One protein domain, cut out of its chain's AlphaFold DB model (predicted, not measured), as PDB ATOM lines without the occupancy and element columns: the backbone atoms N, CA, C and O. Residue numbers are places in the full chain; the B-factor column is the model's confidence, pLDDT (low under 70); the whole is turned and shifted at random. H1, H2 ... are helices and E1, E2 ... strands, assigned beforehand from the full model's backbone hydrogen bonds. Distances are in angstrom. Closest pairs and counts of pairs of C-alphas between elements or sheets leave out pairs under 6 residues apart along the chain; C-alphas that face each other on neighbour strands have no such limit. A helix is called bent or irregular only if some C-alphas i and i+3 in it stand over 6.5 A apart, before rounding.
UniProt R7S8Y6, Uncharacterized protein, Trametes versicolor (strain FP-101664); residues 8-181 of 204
ATOM      1  N   TRP A   8     378.496 402.648 311.034       79.94
ATOM      2  CA  TRP A   8     379.139 401.361 310.831       79.94
ATOM      3  C   TRP A   8     378.325 400.272 311.507       79.94
ATOM      4  O   TRP A   8     377.870 400.480 312.625       79.94
ATOM      5  N   SER A   9     378.198 399.116 310.868       80.00
ATOM      6  CA  SER A   9     377.546 397.924 311.412       80.00
ATOM      7  C   SER A   9     378.557 396.788 311.532       80.00
ATOM      8  O   SER A   9     379.245 396.464 310.563       80.00
ATOM      9  N   TYR A  10     378.643 396.184 312.710       81.38
ATOM     10  CA  TYR A  10     379.342 394.931 312.954       81.38
ATOM     11  C   TYR A  10     378.364 393.786 312.733       81.38
ATOM     12  O   TYR A  10     377.287 393.751 313.331       81.38
ATOM     13  N   GLY A  11     378.725 392.850 311.866       84.44
ATOM     14  CA  GLY A  11     377.802 391.789 311.503       84.44
ATOM     15  C   GLY A  11     378.381 390.755 310.562       84.44
ATOM     16  O   GLY A  11     379.580 390.737 310.294       84.44
ATOM     17  N   PHE A  12     377.512 389.898 310.035       87.00
ATOM     18  CA  PHE A  12     377.881 388.913 309.022       87.00
ATOM     19  C   PHE A  12     377.324 389.318 307.663       87.00
ATOM     20  O   PHE A  12     376.141 389.633 307.533       87.00
ATOM     21  N   GLU A  13     378.152 389.253 306.626       84.50
ATOM     22  CA  GLU A  13     377.658 389.370 305.258       84.50
ATOM     23  C   GLU A  13     376.901 388.095 304.880       84.50
ATOM     24  O   GLU A  13     377.476 387.001 304.839       84.50
ATOM     25  N   CYS A  14     375.625 388.259 304.556       84.19
ATOM     26  CA  CYS A  14     374.739 387.244 304.018       84.19
ATOM     27  C   CYS A  14     374.291 387.687 302.622       84.19
ATOM     28  O   CYS A  14     373.310 388.416 302.461       84.19
ATOM     29  N   ASP A  15     375.050 387.276 301.610       82.62
ATOM     30  CA  ASP A  15     374.692 387.484 300.214       82.62
ATOM     31  C   ASP A  15     374.006 386.247 299.616       82.62
ATOM     32  O   ASP A  15     373.934 385.172 300.224       82.62
ATOM     33  N   CYS A  16     373.470 386.388 298.405       82.56
ATOM     34  CA  CYS A  16     372.827 385.271 297.730       82.56
ATOM     35  C   CYS A  16     373.813 384.122 297.487       82.56
ATOM     36  O   CYS A  16     373.423 382.973 297.644       82.56
ATOM     37  N   PHE A  17     375.082 384.380 297.163       86.25
ATOM     38  CA  PHE A  17     376.057 383.307 296.925       86.25
ATOM     39  C   PHE A  17     376.263 382.437 298.172       86.25
ATOM     40  O   PHE A  17     376.176 381.207 298.087       86.25
ATOM     41  N   LYS A  18     376.433 383.059 299.343       89.25
ATOM     42  CA  LYS A  18     376.474 382.382 300.641       89.25
ATOM     43  C   LYS A  18     375.157 381.678 300.934       89.25
ATOM     44  O   LYS A  18     375.184 380.511 301.308       89.25
ATOM     45  N   ALA A  19     374.007 382.305 300.690       90.19
ATOM     46  CA  ALA A  19     372.706 381.659 300.886       90.19
ATOM     47  C   ALA A  19     372.544 380.383 300.030       90.19
ATOM     48  O   ALA A  19     372.117 379.341 300.535       90.19
ATOM     49  N   PHE A  20     372.957 380.420 298.758       91.75
ATOM     50  CA  PHE A  20     372.996 379.246 297.879       91.75
ATOM     51  C   PHE A  20     373.984 378.191 298.384       91.75
ATOM     52  O   PHE A  20     373.678 376.999 298.340       91.75
ATOM     53  N   ALA A  21     375.162 378.589 298.865       92.19
ATOM     54  CA  ALA A  21     376.127 377.666 299.463       92.19
ATOM     55  C   ALA A  21     375.560 376.977 300.718       92.19
ATOM     56  O   ALA A  21     375.642 375.753 300.826       92.19
ATOM     57  N   VAL A  22     374.908 377.727 301.613       92.75
ATOM     58  CA  VAL A  22     374.249 377.206 302.821       92.75
ATOM     59  C   VAL A  22     373.140 376.219 302.453       92.75
ATOM     60  O   VAL A  22     373.131 375.093 302.955       92.75
ATOM     61  N   LYS A  23     372.236 376.588 301.535       91.69
ATOM     62  CA  LYS A  23     371.124 375.714 301.128       91.69
ATOM     63  C   LYS A  23     371.625 374.440 300.428       91.69
ATOM     64  O   LYS A  23     371.135 373.352 300.731       91.69
ATOM     65  N   ARG A  24     372.655 374.535 299.570       92.38
ATOM     66  CA  ARG A  24     373.333 373.369 298.957       92.38
ATOM     67  C   ARG A  24     373.976 372.459 300.000       92.38
ATOM     68  O   ARG A  24     373.827 371.240 299.915       92.38
ATOM     69  N   ARG A  25     374.671 373.036 300.984       92.12
ATOM     70  CA  ARG A  25     375.282 372.286 302.088       92.12
ATOM     71  C   ARG A  25     374.223 371.491 302.850       92.12
ATOM     72  O   ARG A  25     374.379 370.282 302.987       92.12
ATOM     73  N   CYS A  26     373.119 372.130 303.234       91.31
ATOM     74  CA  CYS A  26     372.009 371.462 303.919       91.31
ATOM     75  C   CYS A  26     371.409 370.333 303.061       91.31
ATOM     76  O   CYS A  26     371.192 369.226 303.554       91.31
ATOM     77  N   LYS A  27     371.207 370.567 301.755       89.75
ATOM     78  CA  LYS A  27     370.717 369.534 300.822       89.75
ATOM     79  C   LYS A  27     371.645 368.320 300.759       89.75
ATOM     80  O   LYS A  27     371.163 367.191 300.769       89.75
ATOM     81  N   LYS A  28     372.962 368.540 300.734       90.44
ATOM     82  CA  LYS A  28     373.970 367.469 300.727       90.44
ATOM     83  C   LYS A  28     374.032 366.704 302.051       90.44
ATOM     84  O   LYS A  28     374.227 365.494 302.028       90.44
ATOM     85  N   GLU A  29     373.905 367.398 303.180       89.56
ATOM     86  CA  GLU A  29     373.960 366.782 304.513       89.56
ATOM     87  C   GLU A  29     372.788 365.826 304.759       89.56
ATOM     88  O   GLU A  29     372.960 364.851 305.482       89.56
ATOM     89  N   GLY A  30     371.636 366.060 304.118       79.06
ATOM     90  CA  GLY A  30     370.461 365.201 304.240       79.06
ATOM     91  C   GLY A  30     369.887 365.258 305.656       79.06
ATOM     92  O   GLY A  30     370.331 364.566 306.566       79.06
ATOM     93  N   GLY A  31     368.871 366.088 305.873       79.06
ATOM     94  CA  GLY A  31     368.332 366.304 307.212       79.06
ATOM     95  C   GLY A  31     366.975 366.987 307.211       79.06
ATOM     96  O   GLY A  31     366.498 367.480 306.190       79.06
ATOM     97  N   LYS A  32     366.341 367.011 308.387       83.62
ATOM     98  CA  LYS A  32     365.127 367.799 308.619       83.62
ATOM     99  C   LYS A  32     365.542 369.207 309.032       83.62
ATOM    100  O   LYS A  32     365.924 369.424 310.178       83.62
ATOM    101  N   PHE A  33     365.484 370.133 308.084       87.31
ATOM    102  CA  PHE A  33     365.765 371.549 308.301       87.31
ATOM    103  C   PHE A  33     364.465 372.350 308.396       87.31
ATOM    104  O   PHE A  33     363.431 371.934 307.868       87.31
ATOM    105  N   TRP A  34     364.530 373.497 309.070       87.81
ATOM    106  CA  TRP A  34     363.473 374.499 309.054       87.81
ATOM    107  C   TRP A  34     364.041 375.832 308.545       87.81
ATOM    108  O   TRP A  34     365.036 376.284 309.108       87.81
ATOM    109  N   PRO A  35     363.431 376.469 307.528       88.88
ATOM    110  CA  PRO A  35     362.324 375.955 306.717       88.88
ATOM    111  C   PRO A  35     362.718 374.683 305.940       88.88
ATOM    112  O   PRO A  35     363.911 374.438 305.732       88.88
ATOM    113  N   PRO A  36     361.751 373.848 305.522       87.56
ATOM    114  CA  PRO A  36     362.054 372.643 304.758       87.56
ATOM    115  C   PRO A  36     362.802 372.984 303.462       87.56
ATOM    116  O   PRO A  36     362.657 374.068 302.896       87.56
ATOM    117  N   LEU A  37     363.640 372.053 303.007       84.31
ATOM    118  CA  LEU A  37     364.275 372.146 301.699       84.31
ATOM    119  C   LEU A  37     363.256 371.727 300.639       84.31
ATOM    120  O   LEU A  37     362.867 370.565 300.586       84.31
ATOM    121  N   GLU A  38     362.822 372.675 299.818       80.25
ATOM    122  CA  GLU A  38     361.985 372.405 298.649       80.25
ATOM    123  C   GLU A  38     362.873 372.052 297.440       80.25
ATOM    124  O   GLU A  38     363.949 372.631 297.251       80.25
ATOM    125  N   ASP A  39     362.442 371.068 296.642       70.44
ATOM    126  CA  ASP A  39     363.163 370.571 295.456       70.44
ATOM    127  C   ASP A  39     362.921 371.411 294.188       70.44
ATOM    128  O   ASP A  39     363.472 371.122 293.125       70.44
ATOM    129  N   ASP A  40     362.095 372.446 294.280       64.00
ATOM    130  CA  ASP A  40     361.647 373.282 293.164       64.00
ATOM    131  C   ASP A  40     362.657 374.368 292.762       64.00
ATOM    132  O   ASP A  40     362.647 374.850 291.624       64.00
ATOM    133  N   VAL A  41     363.566 374.736 293.664       72.06
ATOM    134  CA  VAL A  41     364.603 375.727 293.391       72.06
ATOM    135  C   VAL A  41     365.819 375.066 292.742       72.06
ATOM    136  O   VAL A  41     366.479 374.205 293.319       72.06
ATOM    137  N   GLU A  42     366.179 375.532 291.544       79.75
ATOM    138  CA  GLU A  42     367.433 375.176 290.874       79.75
ATOM    139  C   GLU A  42     368.628 375.657 291.723       79.75
ATOM    140  O   GLU A  42     368.983 376.830 291.672       79.75
ATOM    141  N   LEU A  43     369.232 374.785 292.538       84.12
ATOM    142  CA  LEU A  43     370.368 375.129 293.418       84.12
ATOM    143  C   LEU A  43     371.739 374.818 292.808       84.12
ATOM    144  O   LEU A  43     372.753 375.251 293.347       84.12
ATOM    145  N   GLU A  44     371.779 374.086 291.695       84.06
ATOM    146  CA  GLU A  44     373.028 373.609 291.083       84.06
ATOM    147  C   GLU A  44     373.847 374.725 290.418       84.06
ATOM    148  O   GLU A  44     375.033 374.548 290.143       84.06
ATOM    149  N   ARG A  45     373.235 375.895 290.195       86.19
ATOM    150  CA  ARG A  45     373.916 377.084 289.682       86.19
ATOM    151  C   ARG A  45     373.716 378.292 290.582       86.19
ATOM    152  O   ARG A  45     372.618 378.545 291.088       86.19
ATOM    153  N   ASP A  46     374.774 379.081 290.688       85.56
ATOM    154  CA  ASP A  46     374.770 380.373 291.364       85.56
ATOM    155  C   ASP A  46     373.829 381.380 290.661       85.56
ATOM    156  O   ASP A  46     373.411 381.156 289.514       85.56
ATOM    157  N   PRO A  47     373.420 382.468 291.341       82.12
ATOM    158  CA  PRO A  47     372.630 383.531 290.725       82.12
ATOM    159  C   PRO A  47     373.402 384.219 289.591       82.12
ATOM    160  O   PRO A  47     374.566 384.576 289.752       82.12
ATOM    161  N   ASP A  48     372.742 384.439 288.449       82.56
ATOM    162  CA  ASP A  48     373.305 385.112 287.273       82.56
ATOM    163  C   ASP A  48     372.731 386.539 287.118       82.56
ATOM    164  O   ASP A  48     371.592 386.725 286.663       82.56
ATOM    165  N   PRO A  49     373.526 387.586 287.422       78.31
ATOM    166  CA  PRO A  49     373.095 388.976 287.290       78.31
ATOM    167  C   PRO A  49     372.748 389.389 285.852       78.31
ATOM    168  O   PRO A  49     371.882 390.245 285.643       78.31
ATOM    169  N   LYS A  50     373.401 388.799 284.841       80.00
ATOM    170  CA  LYS A  50     373.144 389.103 283.424       80.00
ATOM    171  C   LYS A  50     371.819 388.500 282.987       80.00
ATOM    172  O   LYS A  50     371.031 389.173 282.317       80.00
ATOM    173  N   LEU A  51     371.545 387.261 283.397       81.00
ATOM    174  CA  LEU A  51     370.258 386.614 283.158       81.00
ATOM    175  C   LEU A  51     369.122 387.387 283.834       81.00
ATOM    176  O   LEU A  51     368.095 387.648 283.200       81.00
ATOM    177  N   ALA A  52     369.333 387.820 285.078       78.50
ATOM    178  CA  ALA A  52     368.384 388.649 285.807       78.50
ATOM    179  C   ALA A  52     368.037 389.942 285.052       78.50
ATOM    180  O   ALA A  52     366.859 390.267 284.862       78.50
ATOM    181  N   LEU A  53     369.055 390.656 284.561       74.81
ATOM    182  CA  LEU A  53     368.869 391.894 283.805       74.81
ATOM    183  C   LEU A  53     368.124 391.654 282.483       74.81
ATOM    184  O   LEU A  53     367.177 392.379 282.173       74.81
ATOM    185  N   LYS A  54     368.508 390.611 281.739       76.81
ATOM    186  CA  LYS A  54     367.895 390.253 280.452       76.81
ATOM    187  C   LYS A  54     366.413 389.903 280.600       76.81
ATOM    188  O   LYS A  54     365.588 390.377 279.824       76.81
ATOM    189  N   GLN A  55     366.058 389.110 281.611       79.44
ATOM    190  CA  GLN A  55     364.659 388.772 281.898       79.44
ATOM    191  C   GLN A  55     363.858 390.007 282.316       79.44
ATOM    192  O   GLN A  55     362.756 390.226 281.823       79.44
ATOM    193  N   LYS A  56     364.428 390.858 283.178       70.31
ATOM    194  CA  LYS A  56     363.761 392.084 283.630       70.31
ATOM    195  C   LYS A  56     363.418 393.017 282.467       70.31
ATOM    196  O   LYS A  56     362.331 393.581 282.463       70.31
ATOM    197  N   GLN A  57     364.307 393.159 281.485       72.06
ATOM    198  CA  GLN A  57     364.049 393.955 280.278       72.06
ATOM    199  C   GLN A  57     362.935 393.364 279.402       72.06
ATOM    200  O   GLN A  57     362.209 394.116 278.760       72.06
ATOM    201  N   ALA A  58     362.788 392.037 279.383       66.81
ATOM    202  CA  ALA A  58     361.785 391.354 278.571       66.81
ATOM    203  C   ALA A  58     360.386 391.354 279.209       66.81
ATOM    204  O   ALA A  58     359.393 391.471 278.496       66.81
ATOM    205  N   THR A  59     360.292 391.197 280.535       70.38
ATOM    206  CA  THR A  59     359.013 390.917 281.217       70.38
ATOM    207  C   THR A  59     358.696 391.842 282.393       70.38
ATOM    208  O   THR A  59     357.736 391.586 283.113       70.38
ATOM    209  N   ASN A  60     359.492 392.891 282.652       72.00
ATOM    210  CA  ASN A  60     359.435 393.756 283.854       72.00
ATOM    211  C   ASN A  60     359.542 393.018 285.210       72.00
ATOM    212  O   ASN A  60     359.617 393.647 286.265       72.00
ATOM    213  N   GLN A  61     359.629 391.691 285.185       71.69
ATOM    214  CA  GLN A  61     359.820 390.772 286.298       71.69
ATOM    215  C   GLN A  61     360.932 389.795 285.911       71.69
ATOM    216  O   GLN A  61     360.981 389.348 284.766       71.69
ATOM    217  N   SER A  62     361.831 389.466 286.838       80.88
ATOM    218  CA  SER A  62     362.905 388.497 286.598       80.88
ATOM    219  C   SER A  62     362.731 387.290 287.507       80.88
ATOM    220  O   SER A  62     362.767 387.427 288.728       80.88
ATOM    221  N   ARG A  63     362.602 386.109 286.892       83.50
ATOM    222  CA  ARG A  63     362.566 384.822 287.601       83.50
ATOM    223  C   ARG A  63     363.868 384.553 288.346       83.50
ATOM    224  O   ARG A  63     363.844 383.995 289.431       83.50
ATOM    225  N   GLU A  64     364.990 384.984 287.780       83.50
ATOM    226  CA  GLU A  64     366.305 384.840 288.399       83.50
ATOM    227  C   GLU A  64     366.450 385.683 289.673       83.50
ATOM    228  O   GLU A  64     367.026 385.218 290.652       83.50
ATOM    229  N   ILE A  65     365.872 386.891 289.689       79.75
ATOM    230  CA  ILE A  65     365.800 387.706 290.909       79.75
ATOM    231  C   ILE A  65     364.923 387.014 291.951       79.75
ATOM    232  O   ILE A  65     365.353 386.899 293.093       79.75
ATOM    233  N   SER A  66     363.730 386.540 291.572       81.94
ATOM    234  CA  SER A  66     362.843 385.816 292.494       81.94
ATOM    235  C   SER A  66     363.551 384.613 293.114       81.94
ATOM    236  O   SER A  66     363.664 384.549 294.330       81.94
ATOM    237  N   ARG A  67     364.175 383.763 292.286       85.00
ATOM    238  CA  ARG A  67     364.954 382.597 292.728       85.00
ATOM    239  C   ARG A  67     365.995 382.960 293.788       85.00
ATOM    240  O   ARG A  67     366.112 382.287 294.806       85.00
ATOM    241  N   ALA A  68     366.771 384.014 293.546       83.56
ATOM    242  CA  ALA A  68     367.825 384.421 294.465       83.56
ATOM    243  C   ALA A  68     367.284 385.003 295.779       83.56
ATOM    244  O   ALA A  68     367.853 384.739 296.839       83.56
ATOM    245  N   VAL A  69     366.180 385.751 295.711       82.25
ATOM    246  CA  VAL A  69     365.486 386.287 296.888       82.25
ATOM    247  C   VAL A  69     364.879 385.160 297.722       82.25
ATOM    248  O   VAL A  69     365.037 385.173 298.938       82.25
ATOM    249  N   ASP A  70     364.263 384.161 297.092       85.19
ATOM    250  CA  ASP A  70     363.654 383.024 297.788       85.19
ATOM    251  C   ASP A  70     364.714 382.204 298.542       85.19
ATOM    252  O   ASP A  70     364.522 381.823 299.698       85.19
ATOM    253  N   VAL A  71     365.884 381.983 297.928       88.62
ATOM    254  CA  VAL A  71     367.012 381.301 298.585       88.62
ATOM    255  C   VAL A  71     367.598 382.134 299.720       88.62
ATOM    256  O   VAL A  71     367.883 381.581 300.783       88.62
ATOM    257  N   LEU A  72     367.759 383.446 299.524       86.94
ATOM    258  CA  LEU A  72     368.238 384.344 300.574       86.94
ATOM    259  C   LEU A  72     367.279 384.353 301.767       86.94
ATOM    260  O   LEU A  72     367.715 384.172 302.900       86.94
ATOM    261  N   HIS A  73     365.977 384.485 301.519       85.38
ATOM    262  CA  HIS A  73     364.958 384.461 302.563       85.38
ATOM    263  C   HIS A  73     364.932 383.122 303.312       85.38
ATOM    264  O   HIS A  73     364.908 383.098 304.544       85.38
ATOM    265  N   TRP A  74     365.014 382.004 302.585       90.44
ATOM    266  CA  TRP A  74     365.130 380.681 303.194       90.44
ATOM    267  C   TRP A  74     366.349 380.597 304.125       90.44
ATOM    268  O   TRP A  74     366.218 380.136 305.259       90.44
ATOM    269  N   ALA A  75     367.515 381.081 303.682       89.75
ATOM    270  CA  ALA A  75     368.742 381.049 304.478       89.75
ATOM    271  C   ALA A  75     368.627 381.900 305.749       89.75
ATOM    272  O   ALA A  75     369.110 381.486 306.799       89.75
ATOM    273  N   GLN A  76     367.944 383.044 305.691       87.75
ATOM    274  CA  GLN A  76     367.686 383.880 306.869       87.75
ATOM    275  C   GLN A  76     366.863 383.141 307.914       87.75
ATOM    276  O   GLN A  76     367.284 383.039 309.064       87.75
ATOM    277  N   LEU A  77     365.719 382.583 307.512       88.75
ATOM    278  CA  LEU A  77     364.852 381.827 308.416       88.75
ATOM    279  C   LEU A  77     365.579 380.610 308.996       88.75
ATOM    280  O   LEU A  77     365.444 380.312 310.184       88.75
ATOM    281  N   PHE A  78     366.377 379.933 308.170       92.00
ATOM    282  CA  PHE A  78     367.204 378.818 308.606       92.00
ATOM    283  C   PHE A  78     368.214 379.247 309.674       92.00
ATOM    284  O   PHE A  78     368.279 378.629 310.736       92.00
ATOM    285  N   LEU A  79     368.964 380.323 309.437       91.25
ATOM    286  CA  LEU A  79     369.970 380.821 310.376       91.25
ATOM    287  C   LEU A  79     369.343 381.355 311.666       91.25
ATOM    288  O   LEU A  79     369.855 381.056 312.740       91.25
ATOM    289  N   GLN A  80     368.213 382.065 311.587       88.50
ATOM    290  CA  GLN A  80     367.442 382.492 312.762       88.50
ATOM    291  C   GLN A  80     367.031 381.292 313.616       88.50
ATOM    292  O   GLN A  80     367.260 381.277 314.826       88.50
ATOM    293  N   ASN A  81     366.466 380.259 312.985       90.19
ATOM    294  CA  ASN A  81     366.042 379.052 313.684       90.19
ATOM    295  C   ASN A  81     367.229 378.292 314.287       90.19
ATOM    296  O   ASN A  81     367.161 377.851 315.433       90.19
ATOM    297  N   LYS A  82     368.322 378.164 313.532       91.12
ATOM    298  CA  LYS A  82     369.512 377.416 313.941       91.12
ATOM    299  C   LYS A  82     370.273 378.108 315.072       91.12
ATOM    300  O   LYS A  82     370.739 377.424 315.981       91.12
ATOM    301  N   ALA A  83     370.380 379.435 315.022       88.06
ATOM    302  CA  ALA A  83     370.989 380.244 316.072       88.06
ATOM    303  C   ALA A  83     370.061 380.410 317.288       88.06
ATOM    304  O   ALA A  83     370.536 380.628 318.392       88.06
ATOM    305  N   GLY A  84     368.743 380.267 317.111       83.56
ATOM    306  CA  GLY A  84     367.762 380.455 318.181       83.56
ATOM    307  C   GLY A  84     367.473 381.925 318.503       83.56
ATOM    308  O   GLY A  84     366.931 382.213 319.567       83.56
ATOM    309  N   ASN A  85     367.810 382.852 317.598       77.31
ATOM    310  CA  ASN A  85     367.633 384.290 317.796       77.31
ATOM    311  C   ASN A  85     366.950 384.937 316.578       77.31
ATOM    312  O   ASN A  85     367.522 385.045 315.492       77.31
ATOM    313  N   ASN A  86     365.711 385.396 316.773       67.69
ATOM    314  CA  ASN A  86     364.883 385.977 315.712       67.69
ATOM    315  C   ASN A  86     365.242 387.438 315.378       67.69
ATOM    316  O   ASN A  86     364.790 387.950 314.358       67.69
ATOM    317  N   TYR A  87     366.049 388.106 316.206       69.12
ATOM    318  CA  TYR A  87     366.369 389.532 316.059       69.12
ATOM    319  C   TYR A  87     367.632 389.802 315.233       69.12
ATOM    320  O   TYR A  87     367.969 390.955 314.994       69.12
ATOM    321  N   LEU A  88     368.307 388.752 314.751       70.88
ATOM    322  CA  LEU A  88     369.584 388.851 314.031       70.88
ATOM    323  C   LEU A  88     369.500 389.611 312.695       70.88
ATOM    324  O   LEU A  88     370.510 390.074 312.177       70.88
ATOM    325  N   PHE A  89     368.311 389.726 312.102       67.00
ATOM    326  CA  PHE A  89     368.144 390.318 310.778       67.00
ATOM    327  C   PHE A  89     367.289 391.582 310.869       67.00
ATOM    328  O   PHE A  89     366.111 391.520 311.222       67.00
ATOM    329  N   LYS A  90     367.848 392.729 310.466       57.09
ATOM    330  CA  LYS A  90     367.038 393.904 310.133       57.09
ATOM    331  C   LYS A  90     366.270 393.602 308.846       57.09
ATOM    332  O   LYS A  90     366.871 393.331 307.806       57.09
ATOM    333  N   CYS A  91     364.940 393.639 308.911       38.78
ATOM    334  CA  CYS A  91     364.095 393.554 307.726       38.78
ATOM    335  C   CYS A  91     364.463 394.700 306.780       38.78
ATOM    336  O   CYS A  91     364.219 395.868 307.083       38.78
ATOM    337  N   VAL A  92     365.039 394.377 305.623       36.91
ATOM    338  CA  VAL A  92     365.161 395.354 304.544       36.91
ATOM    339  C   VAL A  92     363.736 395.691 304.136       36.91
ATOM    340  O   VAL A  92     362.986 394.801 303.736       36.91
ATOM    341  N   ASN A  93     363.340 396.958 304.258       28.69
ATOM    342  CA  ASN A  93     362.071 397.415 303.710       28.69
ATOM    343  C   ASN A  93     362.070 397.093 302.212       28.69
ATOM    344  O   ASN A  93     362.735 397.754 301.413       28.69
ATOM    345  N   SER A  94     361.337 396.048 301.831       31.56
ATOM    346  CA  SER A  94     361.141 395.641 300.449       31.56
ATOM    347  C   SER A  94     360.204 396.642 299.783       31.56
ATOM    348  O   SER A  94     359.015 396.391 299.599       31.56
ATOM    349  N   VAL A  95     360.722 397.818 299.452       26.59
ATOM    350  CA  VAL A  95     359.955 398.837 298.745       26.59
ATOM    351  C   VAL A  95     360.728 399.209 297.499       26.59
ATOM    352  O   VAL A  95     361.916 399.514 297.532       26.59
ATOM    353  N   HIS A  96     360.042 399.108 296.368       30.72
ATOM    354  CA  HIS A  96     360.483 399.568 295.064       30.72
ATOM    355  C   HIS A  96     361.084 400.985 295.144       30.72
ATOM    356  O   HIS A  96     360.373 401.971 295.008       30.72
ATOM    357  N   SER A  97     362.404 401.095 295.314       30.52
ATOM    358  CA  SER A  97     363.108 402.382 295.419       30.52
ATOM    359  C   SER A  97     363.360 403.059 294.071       30.52
ATOM    360  O   SER A  97     364.050 404.070 294.017       30.52
ATOM    361  N   GLY A  98     362.783 402.536 292.981       30.48
ATOM    362  CA  GLY A  98     362.634 403.283 291.732       30.48
ATOM    363  C   GLY A  98     363.905 403.994 291.266       30.48
ATOM    364  O   GLY A  98     363.834 405.161 290.916       30.48
ATOM    365  N   LYS A  99     365.062 403.329 291.305       30.14
ATOM    366  CA  LYS A  99     366.282 403.669 290.561       30.14
ATOM    367  C   LYS A  99     367.237 402.486 290.674       30.14
ATOM    368  O   LYS A  99     367.289 401.799 291.684       30.14
ATOM    369  N   THR A 100     367.879 402.176 289.561       39.69
ATOM    370  CA  THR A 100     368.749 401.023 289.323       39.69
ATOM    371  C   THR A 100     369.730 400.749 290.462       39.69
ATOM    372  O   THR A 100     370.670 401.503 290.668       39.69
ATOM    373  N   GLY A 101     369.521 399.620 291.130       34.97
ATOM    374  CA  GLY A 101     370.448 398.994 292.059       34.97
ATOM    375  C   GLY A 101     370.087 397.521 292.121       34.97
ATOM    376  O   GLY A 101     369.444 397.060 293.056       34.97
ATOM    377  N   THR A 102     370.376 396.783 291.048       39.56
ATOM    378  CA  THR A 102     370.163 395.332 291.025       39.56
ATOM    379  C   THR A 102     371.057 394.639 292.051       39.56
ATOM    380  O   THR A 102     370.782 393.498 292.342       39.56
ATOM    381  N   GLN A 103     372.079 395.303 292.602       42.06
ATOM    382  CA  GLN A 103     373.029 394.742 293.567       42.06
ATOM    383  C   GLN A 103     372.529 394.786 295.023       42.06
ATOM    384  O   GLN A 103     372.707 393.810 295.740       42.06
ATOM    385  N   ASP A 104     371.792 395.828 295.426       46.25
ATOM    386  CA  ASP A 104     371.370 396.041 296.828       46.25
ATOM    387  C   ASP A 104     370.407 394.968 297.376       46.25
ATOM    388  O   ASP A 104     370.151 394.911 298.572       46.25
ATOM    389  N   ARG A 105     369.834 394.124 296.506       49.69
ATOM    390  CA  ARG A 105     368.917 393.034 296.898       49.69
ATOM    391  C   ARG A 105     369.615 391.699 297.139       49.69
ATOM    392  O   ARG A 105     368.965 390.777 297.618       49.69
ATOM    393  N   PHE A 106     370.885 391.583 296.751       57.62
ATOM    394  CA  PHE A 106     371.623 390.320 296.795       57.62
ATOM    395  C   PHE A 106     372.592 390.235 297.967       57.62
ATOM    396  O   PHE A 106     373.179 389.176 298.146       57.62
ATOM    397  N   THR A 107     372.739 391.297 298.758       62.78
ATOM    398  CA  THR A 107     373.654 391.336 299.900       62.78
ATOM    399  C   THR A 107     372.958 391.981 301.086       62.78
ATOM    400  O   THR A 107     372.478 393.109 300.996       62.78
ATOM    401  N   MET A 108     372.894 391.258 302.197       71.31
ATOM    402  CA  MET A 108     372.410 391.754 303.479       71.31
ATOM    403  C   MET A 108     373.495 391.628 304.538       71.31
ATOM    404  O   MET A 108     374.325 390.724 304.486       71.31
ATOM    405  N   ILE A 109     373.457 392.520 305.520       72.62
ATOM    406  CA  ILE A 109     374.294 392.426 306.712       72.62
ATOM    407  C   ILE A 109     373.393 391.979 307.858       72.62
ATOM    408  O   ILE A 109     372.379 392.618 308.150       72.62
ATOM    409  N   VAL A 110     373.751 390.857 308.474       80.19
ATOM    410  CA  VAL A 110     373.202 390.405 309.755       80.19
ATOM    411  C   VAL A 110     373.796 391.317 310.820       80.19
ATOM    412  O   VAL A 110     374.903 391.071 311.290       80.19
ATOM    413  N   ASP A 111     373.122 392.432 311.078       76.12
ATOM    414  CA  ASP A 111     373.606 393.502 311.948       76.12
ATOM    415  C   ASP A 111     373.475 393.101 313.419       76.12
ATOM    416  O   ASP A 111     372.380 392.779 313.883       76.12
ATOM    417  N   LEU A 112     374.596 393.113 314.137       77.88
ATOM    418  CA  LEU A 112     374.675 392.745 315.550       77.88
ATOM    419  C   LEU A 112     374.930 393.959 316.442       77.88
ATOM    420  O   LEU A 112     374.452 393.995 317.571       77.88
ATOM    421  N   ALA A 113     375.681 394.942 315.943       76.88
ATOM    422  CA  ALA A 113     375.959 396.182 316.653       76.88
ATOM    423  C   ALA A 113     376.308 397.312 315.683       76.88
ATOM    424  O   ALA A 113     376.851 397.062 314.611       76.88
ATOM    425  N   SER A 114     376.039 398.568 316.046       78.88
ATOM    426  CA  SER A 114     376.296 399.711 315.160       78.88
ATOM    427  C   SER A 114     377.028 400.863 315.854       78.88
ATOM    428  O   SER A 114     376.626 401.309 316.910       78.88
ATOM    429  N   ALA A 115     378.055 401.450 315.250       76.62
ATOM    430  CA  ALA A 115     378.804 402.565 315.841       76.62
ATOM    431  C   ALA A 115     378.885 403.768 314.895       76.62
ATOM    432  O   ALA A 115     378.802 403.630 313.674       76.62
ATOM    433  N   ARG A 116     379.055 404.974 315.449       77.69
ATOM    434  CA  ARG A 116     379.241 406.208 314.666       77.69
ATOM    435  C   ARG A 116     380.728 406.529 314.557       77.69
ATOM    436  O   ARG A 116     381.334 406.893 315.557       77.69
ATOM    437  N   ALA A 117     381.303 406.435 313.362       75.75
ATOM    438  CA  ALA A 117     382.727 406.699 313.143       75.75
ATOM    439  C   ALA A 117     383.029 407.053 311.684       75.75
ATOM    440  O   ALA A 117     382.322 406.628 310.778       75.75
ATOM    441  N   TRP A 118     384.105 407.802 311.434       72.56
ATOM    442  CA  TRP A 118     384.572 408.075 310.067       72.56
ATOM    443  C   TRP A 118     385.572 407.058 309.550       72.56
ATOM    444  O   TRP A 118     385.631 406.817 308.345       72.56
ATOM    445  N   LYS A 119     386.354 406.476 310.456       73.38
ATOM    446  CA  LYS A 119     387.342 405.456 310.141       73.38
ATOM    447  C   LYS A 119     387.153 404.268 311.065       73.38
ATOM    448  O   LYS A 119     386.804 404.434 312.227       73.38
ATOM    449  N   ARG A 120     387.499 403.076 310.576       72.31
ATOM    450  CA  ARG A 120     387.528 401.851 311.385       72.31
ATOM    451  C   ARG A 120     388.362 402.001 312.663       72.31
ATOM    452  O   ARG A 120     387.965 401.490 313.696       72.31
ATOM    453  N   ALA A 121     389.505 402.683 312.586       73.88
ATOM    454  CA  ALA A 121     390.390 402.885 313.737       73.88
ATOM    455  C   ALA A 121     389.760 403.740 314.851       73.88
ATOM    456  O   ALA A 121     390.245 403.714 315.975       73.88
ATOM    457  N   ASP A 122     388.691 404.473 314.535       76.62
ATOM    458  CA  ASP A 122     387.968 405.303 315.496       76.62
ATOM    459  C   ASP A 122     386.834 404.512 316.184       76.62
ATOM    460  O   ASP A 122     386.123 405.061 317.021       76.62
ATOM    461  N   ILE A 123     386.628 403.240 315.812       75.81
ATOM    462  CA  ILE A 123     385.629 402.363 316.423       75.81
ATOM    463  C   ILE A 123     386.236 401.710 317.665       75.81
ATOM    464  O   ILE A 123     387.186 400.931 317.569       75.81
ATOM    465  N   ASP A 124     385.646 401.985 318.826       75.62
ATOM    466  CA  ASP A 124     386.003 401.325 320.078       75.62
ATOM    467  C   ASP A 124     385.297 399.966 320.185       75.62
ATOM    468  O   ASP A 124     384.112 399.876 320.506       75.62
ATOM    469  N   MET A 125     386.038 398.892 319.898       68.75
ATOM    470  CA  MET A 125     385.516 397.530 320.005       68.75
ATOM    471  C   MET A 125     385.129 397.163 321.437       68.75
ATOM    472  O   MET A 125     384.188 396.399 321.605       68.75
ATOM    473  N   ALA A 126     385.823 397.669 322.460       71.31
ATOM    474  CA  ALA A 126     385.495 397.332 323.842       71.31
ATOM    475  C   ALA A 126     384.135 397.927 324.216       71.31
ATOM    476  O   ALA A 126     383.266 397.196 324.684       71.31
ATOM    477  N   ALA A 127     383.909 399.199 323.879       71.00
ATOM    478  CA  ALA A 127     382.613 399.845 324.068       71.00
ATOM    479  C   ALA A 127     381.501 399.161 323.254       71.00
ATOM    480  O   ALA A 127     380.409 398.938 323.761       71.00
ATOM    481  N   VAL A 128     381.774 398.758 322.006       68.88
ATOM    482  CA  VAL A 128     380.786 398.038 321.184       68.88
ATOM    483  C   VAL A 128     380.445 396.666 321.771       68.88
ATOM    484  O   VAL A 128     379.283 396.285 321.771       68.88
ATOM    485  N   LEU A 129     381.423 395.909 322.271       68.12
ATOM    486  CA  LEU A 129     381.173 394.595 322.874       68.12
ATOM    487  C   LEU A 129     380.498 394.695 324.255       68.12
ATOM    488  O   LEU A 129     379.803 393.761 324.646       68.12
ATOM    489  N   GLU A 130     380.717 395.785 324.994       67.12
ATOM    490  CA  GLU A 130     380.181 395.999 326.347       67.12
ATOM    491  C   GLU A 130     378.781 396.631 326.344       67.12
ATOM    492  O   GLU A 130     377.920 396.225 327.122       67.12
ATOM    493  N   GLU A 131     378.527 397.608 325.468       66.94
ATOM    494  CA  GLU A 131     377.264 398.359 325.440       66.94
ATOM    495  C   GLU A 131     376.161 397.682 324.613       66.94
ATOM    496  O   GLU A 131     374.991 398.058 324.721       66.94
ATOM    497  N   TRP A 132     376.507 396.708 323.768       66.81
ATOM    498  CA  TRP A 132     375.575 396.114 322.812       66.81
ATOM    499  C   TRP A 132     375.272 394.673 323.203       66.81
ATOM    500  O   TRP A 132     376.179 393.872 323.416       66.81
ATOM    501  N   GLU A 133     373.983 394.333 323.272       67.44
ATOM    502  CA  GLU A 133     373.501 392.973 323.542       67.44
ATOM    503  C   GLU A 133     373.792 392.053 322.348       67.44
ATOM    504  O   GLU A 133     372.910 391.699 321.560       67.44
ATOM    505  N   LEU A 134     375.060 391.682 322.188       77.56
ATOM    506  CA  LEU A 134     375.460 390.711 321.190       77.56
ATOM    507  C   LEU A 134     374.787 389.359 321.457       77.56
ATOM    508  O   LEU A 134     374.532 389.002 322.613       77.56
ATOM    509  N   PRO A 135     374.519 388.571 320.399       80.62
ATOM    510  CA  PRO A 135     374.038 387.210 320.574       80.62
ATOM    511  C   PRO A 135     375.003 386.390 321.431       80.62
ATOM    512  O   PRO A 135     376.213 386.622 321.419       80.62
ATOM    513  N   ASP A 136     374.473 385.383 322.125       84.88
ATOM    514  CA  ASP A 136     375.309 384.454 322.880       84.88
ATOM    515  C   ASP A 136     376.350 383.743 321.988       84.88
ATOM    516  O   ASP A 136     376.206 383.635 320.765       84.88
ATOM    517  N   GLU A 137     377.415 383.222 322.604       86.69
ATOM    518  CA  GLU A 137     378.521 382.596 321.864       86.69
ATOM    519  C   GLU A 137     378.054 381.405 321.012       86.69
ATOM    520  O   GLU A 137     378.621 381.117 319.961       86.69
ATOM    521  N   LYS A 138     376.974 380.728 321.420       88.38
ATOM    522  CA  LYS A 138     376.387 379.626 320.652       88.38
ATOM    523  C   LYS A 138     375.767 380.132 319.347       88.38
ATOM    524  O   LYS A 138     375.988 379.532 318.295       88.38
ATOM    525  N   SER A 139     375.024 381.230 319.404       88.81
ATOM    526  CA  SER A 139     374.445 381.912 318.248       88.81
ATOM    527  C   SER A 139     375.547 382.432 317.329       88.81
ATOM    528  O   SER A 139     375.494 382.217 316.116       88.81
ATOM    529  N   MET A 140     376.588 383.042 317.904       88.06
ATOM    530  CA  MET A 140     377.760 383.514 317.164       88.06
ATOM    531  C   MET A 140     378.495 382.372 316.457       88.06
ATOM    532  O   MET A 140     378.839 382.507 315.284       88.06
ATOM    533  N   ALA A 141     378.686 381.228 317.120       91.69
ATOM    534  CA  ALA A 141     379.328 380.056 316.529       91.69
ATOM    535  C   ALA A 141     378.545 379.509 315.326       91.69
ATOM    536  O   ALA A 141     379.151 379.186 314.305       91.69
ATOM    537  N   VAL A 142     377.209 379.464 315.406       91.75
ATOM    538  CA  VAL A 142     376.355 379.068 314.272       91.75
ATOM    539  C   VAL A 142     376.533 380.025 313.095       91.75
ATOM    540  O   VAL A 142     376.710 379.587 311.960       91.75
ATOM    541  N   LEU A 143     376.507 381.336 313.340       91.44
ATOM    542  CA  LEU A 143     376.680 382.318 312.270       91.44
ATOM    543  C   LEU A 143     378.073 382.224 311.639       91.44
ATOM    544  O   LEU A 143     378.167 382.210 310.413       91.44
ATOM    545  N   ARG A 144     379.129 382.054 312.447       92.94
ATOM    546  CA  ARG A 144     380.495 381.827 311.946       92.94
ATOM    547  C   ARG A 144     380.598 380.573 311.083       92.94
ATOM    548  O   ARG A 144     381.218 380.607 310.023       92.94
ATOM    549  N   GLU A 145     379.945 379.488 311.495       93.44
ATOM    550  CA  GLU A 145     379.941 378.216 310.765       93.44
ATOM    551  C   GLU A 145     379.366 378.349 309.344       93.44
ATOM    552  O   GLU A 145     379.875 377.728 308.406       93.44
ATOM    553  N   TYR A 146     378.296 379.130 309.174       92.38
ATOM    554  CA  TYR A 146     377.587 379.236 307.894       92.38
ATOM    555  C   TYR A 146     377.969 380.460 307.056       92.38
ATOM    556  O   TYR A 146     377.896 380.387 305.830       92.38
ATOM    557  N   LEU A 147     378.352 381.577 307.682       90.81
ATOM    558  CA  LEU A 147     378.600 382.858 307.007       90.81
ATOM    559  C   LEU A 147     380.073 383.300 307.024       90.81
ATOM    560  O   LEU A 147     380.422 384.244 306.308       90.81
ATOM    561  N   GLY A 148     380.937 382.603 307.770       90.25
ATOM    562  CA  GLY A 148     382.332 382.988 307.996       90.25
ATOM    563  C   GLY A 148     382.466 384.023 309.110       90.25
ATOM    564  O   GLY A 148     381.539 384.223 309.880       90.25
ATOM    565  N   GLU A 149     383.613 384.688 309.216       89.44
ATOM    566  CA  GLU A 149     383.839 385.663 310.290       89.44
ATOM    567  C   GLU A 149     383.039 386.964 310.096       89.44
ATOM    568  O   GLU A 149     382.834 387.406 308.958       89.44
ATOM    569  N   PRO A 150     382.602 387.608 311.193       86.50
ATOM    570  CA  PRO A 150     381.948 388.900 311.122       86.50
ATOM    571  C   PRO A 150     382.945 390.008 310.755       86.50
ATOM    572  O   PRO A 150     384.156 389.919 310.981       86.50
ATOM    573  N   ALA A 151     382.414 391.089 310.202       84.81
ATOM    574  CA  ALA A 151     383.178 392.213 309.689       84.81
ATOM    575  C   ALA A 151     382.462 393.540 309.980       84.81
ATOM    576  O   ALA A 151     381.291 393.567 310.366       84.81
ATOM    577  N   TRP A 152     383.181 394.644 309.794       81.56
ATOM    578  CA  TRP A 152     382.618 395.989 309.814       81.56
ATOM    579  C   TRP A 152     382.151 396.397 308.428       81.56
ATOM    580  O   TRP A 152     382.902 396.309 307.457       81.56
ATOM    581  N   PHE A 153     380.935 396.913 308.352       81.00
ATOM    582  CA  PHE A 153     380.319 397.366 307.119       81.00
ATOM    583  C   PHE A 153     379.868 398.804 307.267       81.00
ATOM    584  O   PHE A 153     379.350 399.201 308.310       81.00
ATOM    585  N   LEU A 154     380.026 399.579 306.204       78.94
ATOM    586  CA  LEU A 154     379.439 400.903 306.141       78.94
ATOM    587  C   LEU A 154     377.965 400.783 305.731       78.94
ATOM    588  O   LEU A 154     377.655 400.124 304.736       78.94
ATOM    589  N   GLU A 155     377.058 401.424 306.469       76.81
ATOM    590  CA  GLU A 155     375.624 401.311 306.194       76.81
ATOM    591  C   GLU A 155     375.287 401.825 304.781       76.81
ATOM    592  O   GLU A 155     375.606 402.959 304.404       76.81
ATOM    593  N   THR A 156     374.600 401.004 303.982       73.69
ATOM    594  CA  THR A 156     374.302 401.320 302.576       73.69
ATOM    595  C   THR A 156     373.455 402.584 302.423       73.69
ATOM    596  O   THR A 156     373.677 403.364 301.498       73.69
ATOM    597  N   GLU A 157     372.512 402.836 303.337       74.88
ATOM    598  CA  GLU A 157     371.720 404.073 303.323       74.88
ATOM    599  C   GLU A 157     372.597 405.305 303.557       74.88
ATOM    600  O   GLU A 157     372.436 406.323 302.873       74.88
ATOM    601  N   TYR A 158     373.587 405.206 304.451       78.38
ATOM    602  CA  TYR A 158     374.571 406.264 304.646       78.38
ATOM    603  C   TYR A 158     375.390 406.502 303.368       78.38
ATOM    604  O   TYR A 158     375.491 407.651 302.923       78.38
ATOM    605  N   VAL A 159     375.904 405.439 302.737       78.62
ATOM    606  CA  VAL A 159     376.644 405.507 301.458       78.62
ATOM    607  C   VAL A 159     375.815 406.181 300.371       78.62
ATOM    608  O   VAL A 159     376.293 407.096 299.693       78.62
ATOM    609  N   ARG A 160     374.560 405.754 300.208       78.00
ATOM    610  CA  ARG A 160     373.664 406.229 299.153       78.00
ATOM    611  C   ARG A 160     373.293 407.692 299.355       78.00
ATOM    612  O   ARG A 160     373.442 408.492 298.429       78.00
ATOM    613  N   ARG A 161     372.846 408.058 300.559       80.88
ATOM    614  CA  ARG A 161     372.429 409.426 300.902       80.88
ATOM    615  C   ARG A 161     373.571 410.426 300.731       80.88
ATOM    616  O   ARG A 161     373.345 411.528 300.239       80.88
ATOM    617  N   ASN A 162     374.794 410.015 301.062       79.88
ATOM    618  CA  ASN A 162     375.990 410.846 300.945       79.88
ATOM    619  C   ASN A 162     376.735 410.688 299.606       79.88
ATOM    620  O   ASN A 162     377.771 411.322 299.417       79.88
ATOM    621  N   LYS A 163     376.209 409.893 298.657       81.81
ATOM    622  CA  LYS A 163     376.788 409.655 297.319       81.81
ATOM    623  C   LYS A 163     378.248 409.175 297.359       81.81
ATOM    624  O   LYS A 163     379.066 409.612 296.556       81.81
ATOM    625  N   LEU A 164     378.565 408.270 298.283       76.69
ATOM    626  CA  LEU A 164     379.945 407.855 298.556       76.69
ATOM    627  C   LEU A 164     380.470 406.748 297.635       76.69
ATOM    628  O   LEU A 164     381.661 406.472 297.675       76.69
ATOM    629  N   PHE A 165     379.630 406.137 296.789       75.88
ATOM    630  CA  PHE A 165     380.043 405.034 295.904       75.88
ATOM    631  C   PHE A 165     381.332 405.313 295.100       75.88
ATOM    632  O   PHE A 165     382.244 404.496 295.194       75.88
ATOM    633  N   PRO A 166     381.500 406.462 294.409       72.88
ATOM    634  CA  PRO A 166     382.739 406.731 293.669       72.88
ATOM    635  C   PRO A 166     383.983 406.825 294.564       72.88
ATOM    636  O   PRO A 166     385.076 406.451 294.152       72.88
ATOM    637  N   ALA A 167     383.820 407.318 295.794       70.50
ATOM    638  CA  ALA A 167     384.915 407.484 296.748       70.50
ATOM    639  C   ALA A 167     385.295 406.160 297.444       70.50
ATOM    640  O   ALA A 167     386.416 405.980 297.913       70.50
ATOM    641  N   LEU A 168     384.359 405.211 297.495       70.75
ATOM    642  CA  LEU A 168     384.608 403.841 297.940       70.75
ATOM    643  C   LEU A 168     385.364 403.043 296.871       70.75
ATOM    644  O   LEU A 168     386.281 402.298 297.200       70.75
ATOM    645  N   GLU A 169     385.023 403.232 295.594       67.62
ATOM    646  CA  GLU A 169     385.722 402.604 294.461       67.62
ATOM    647  C   GLU A 169     387.159 403.122 294.293       67.62
ATOM    648  O   GLU A 169     388.040 402.367 293.884       67.62
ATOM    649  N   SER A 170     387.416 404.390 294.634       67.50
ATOM    650  CA  SER A 170     388.759 404.983 294.587       67.50
ATOM    651  C   SER A 170     389.661 404.584 295.763       67.50
ATOM    652  O   SER A 170     390.856 404.879 295.730       67.50
ATOM    653  N   GLY A 171     389.112 403.940 296.801       64.44
ATOM    654  CA  GLY A 171     389.832 403.608 298.036       64.44
ATOM    655  C   GLY A 171     390.110 404.808 298.950       64.44
ATOM    656  O   GLY A 171     390.839 404.673 299.930       64.44
ATOM    657  N   GLU A 172     389.534 405.978 298.653       59.47
ATOM    658  CA  GLU A 172     389.590 407.160 299.526       59.47
ATOM    659  C   GLU A 172     388.872 406.898 300.862       59.47
ATOM    660  O   GLU A 172     389.250 407.439 301.903       59.47
ATOM    661  N   PHE A 173     387.876 406.006 300.835       65.06
ATOM    662  CA  PHE A 173     387.171 405.479 301.998       65.06
ATOM    663  C   PHE A 173     387.365 403.967 302.128       65.06
ATOM    664  O   PHE A 173     387.731 403.268 301.183       65.06
ATOM    665  N   GLN A 174     387.082 403.450 303.321       66.06
ATOM    666  CA  GLN A 174     387.044 402.011 303.553       66.06
ATOM    667  C   GLN A 174     385.915 401.356 302.749       66.06
ATOM    668  O   GLN A 174     384.791 401.850 302.752       66.06
ATOM    669  N   ALA A 175     386.220 400.240 302.088       61.88
ATOM    670  CA  ALA A 175     385.293 399.544 301.204       61.88
ATOM    671  C   ALA A 175     383.979 399.141 301.905       61.88
ATOM    672  O   ALA A 175     383.955 398.823 303.091       61.88
ATOM    673  N   VAL A 176     382.885 399.108 301.136       61.53
ATOM    674  CA  VAL A 176     381.573 398.588 301.590       61.53
ATOM    675  C   VAL A 176     381.618 397.073 301.799       61.53
ATOM    676  O   VAL A 176     380.817 396.516 302.543       61.53
ATOM    677  N   VAL A 177     382.564 396.411 301.131       60.06
ATOM    678  CA  VAL A 177     382.842 394.988 301.300       60.06
ATOM    679  C   VAL A 177     383.494 394.821 302.668       60.06
ATOM    680  O   VAL A 177     384.514 395.458 302.932       60.06
ATOM    681  N   GLY A 178     382.858 394.035 303.537       69.38
ATOM    682  CA  GLY A 178     383.135 393.999 304.971       69.38
ATOM    683  C   GLY A 178     384.618 393.994 305.324       69.38
ATOM    684  O   GLY A 178     385.405 393.216 304.785       69.38
ATOM    685  N   ILE A 179     384.995 394.853 306.266       75.62
ATOM    686  CA  ILE A 179     386.357 394.935 306.773       75.62
ATOM    687  C   ILE A 179     386.513 393.904 307.898       75.62
ATOM    688  O   ILE A 179     385.834 394.041 308.920       75.62
ATOM    689  N   PRO A 180     387.402 392.903 307.763       74.06
ATOM    690  CA  PRO A 180     387.563 391.863 308.772       74.06
ATOM    691  C   PRO A 180     387.887 392.461 310.137       74.06
ATOM    692  O   PRO A 180     388.754 393.334 310.229       74.06
ATOM    693  N   VAL A 181     387.228 391.987 311.192       70.25
ATOM    694  CA  VAL A 181     387.620 392.336 312.559       70.25
ATOM    695  C   VAL A 181     388.858 391.526 312.919       70.25
ATOM    696  O   VAL A 181     388.887 390.312 312.738       70.25
TER     697      VAL A 181
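What this domain is: This is residues 8 to 181 of the 204 residues of an uncharacterized protein of Trametes versicolor (strain FP-101664) (UniProt R7S8Y6). A small, twisted sheet of three strands, its E1 and E2 sharply bent, has three mutually touching helices, H1, H3 and H5, gathered on one side, while the short helices H6 and H7 follow E3 away from that group. The long H3 runs from H2 at its first end to H5 at its last, H4 sits by the bend of E2, and residues 95 to 101 stick out as part of a long loop. The printed part has 174 residues with seven named helices and three named strands, in the order E1 H1 H2 H3 E2 H4 H5 E3 H6 H7. The sheet, E2 E1 E3, is antiparallel, and the class is mixed, helices and strands. The whole is compact, with a radius of gyration of the C-alphas of 17.2 A and spans of 47 by 39 by 25 A.

Where its parts are: E1, residues 8 to 15, begins at C-alpha 8 (379.139, 401.361, 310.831), bends by 76 degrees at residue 11 and spans 18.0 A. H1, residues 16 to 29, spans 19.7 A, and H2, residues 49 to 59, 15.5 A. H3, residues 63 to 83, spans 30.0 A and ends at C-alpha 83 (370.989, 380.244, 316.072). E2, residues 107 to 116, spans 21.7 A and bends by 88 degrees at residue 112. H4 is residues 125 to 131, and H5, residues 137 to 147, spans 14.9 A. E3 is residues 151 to 154, H6 156 to 161, and H7 165 to 169, ending at C-alpha 169 (385.722, 402.604, 294.461).

How they stand to each other: E1 is the inner strand: N 10 and O 113 of E2 are 2.8 A apart, and N 9 and O 153 of E3 2.8 A, both within hydrogen-bond range. E2, H4, H5 and E3 form a split strand-helix-strand unit, two strands of one sheet that are not neighbours, with helices between them along the chain and E1 between them in the sheet, and its crossover is right-handed. H5 is on the sheet at a height of 10.5 A, over E1 and along the strands, at 24 degrees to E1 on the local plane. H1, H3 and H4 only graze the sheet; H2 and H7 are not on it, and H6 only just is not, with 4 pairs of C-alphas within 10 A. The hub H3 touches H1 at a steep tilt of 63 degrees, with residues 68 to 75 alone (closest C-alphas Ala 19 and Leu 72, 5.2 A). It touches H5 at a shallow tilt of 24 degrees, opposite ways, with residues 79 to 83 alone (Ala 83 and Ser 139, 4.4 A). With residues 63 to 65 alone it touches H2 at a steep tilt of 55 degrees (Ala 52 and Glu 64, 5.1 A). H1, with residues 18 to 22 alone, and H5 only just touch, with 3 pairs of C-alphas within 8 A (Val 22 and Tyr 146 closest, 6.4 A). H6 and H7 are close but not clearly touching (Val 159 and Phe 165, 6.5 A). In each of the seven helices every O i to N i+4 pair is within hydrogen-bond range.

The domain as a whole: The C-alphas farthest apart, of Ala 58 and Ala 126, are 51.5 A apart. The printed part has no cut. The links H1 to H2 and H3 to E2 are long, and residues 95 to 101 of the latter stand free. Residues 179 to 180 pair antiparallel with residues 151 to 152 of E3. The mean pLDDT of the printed part is 75.7, and 40 residues are under 70, among them 89 to 107 and 169 to 178.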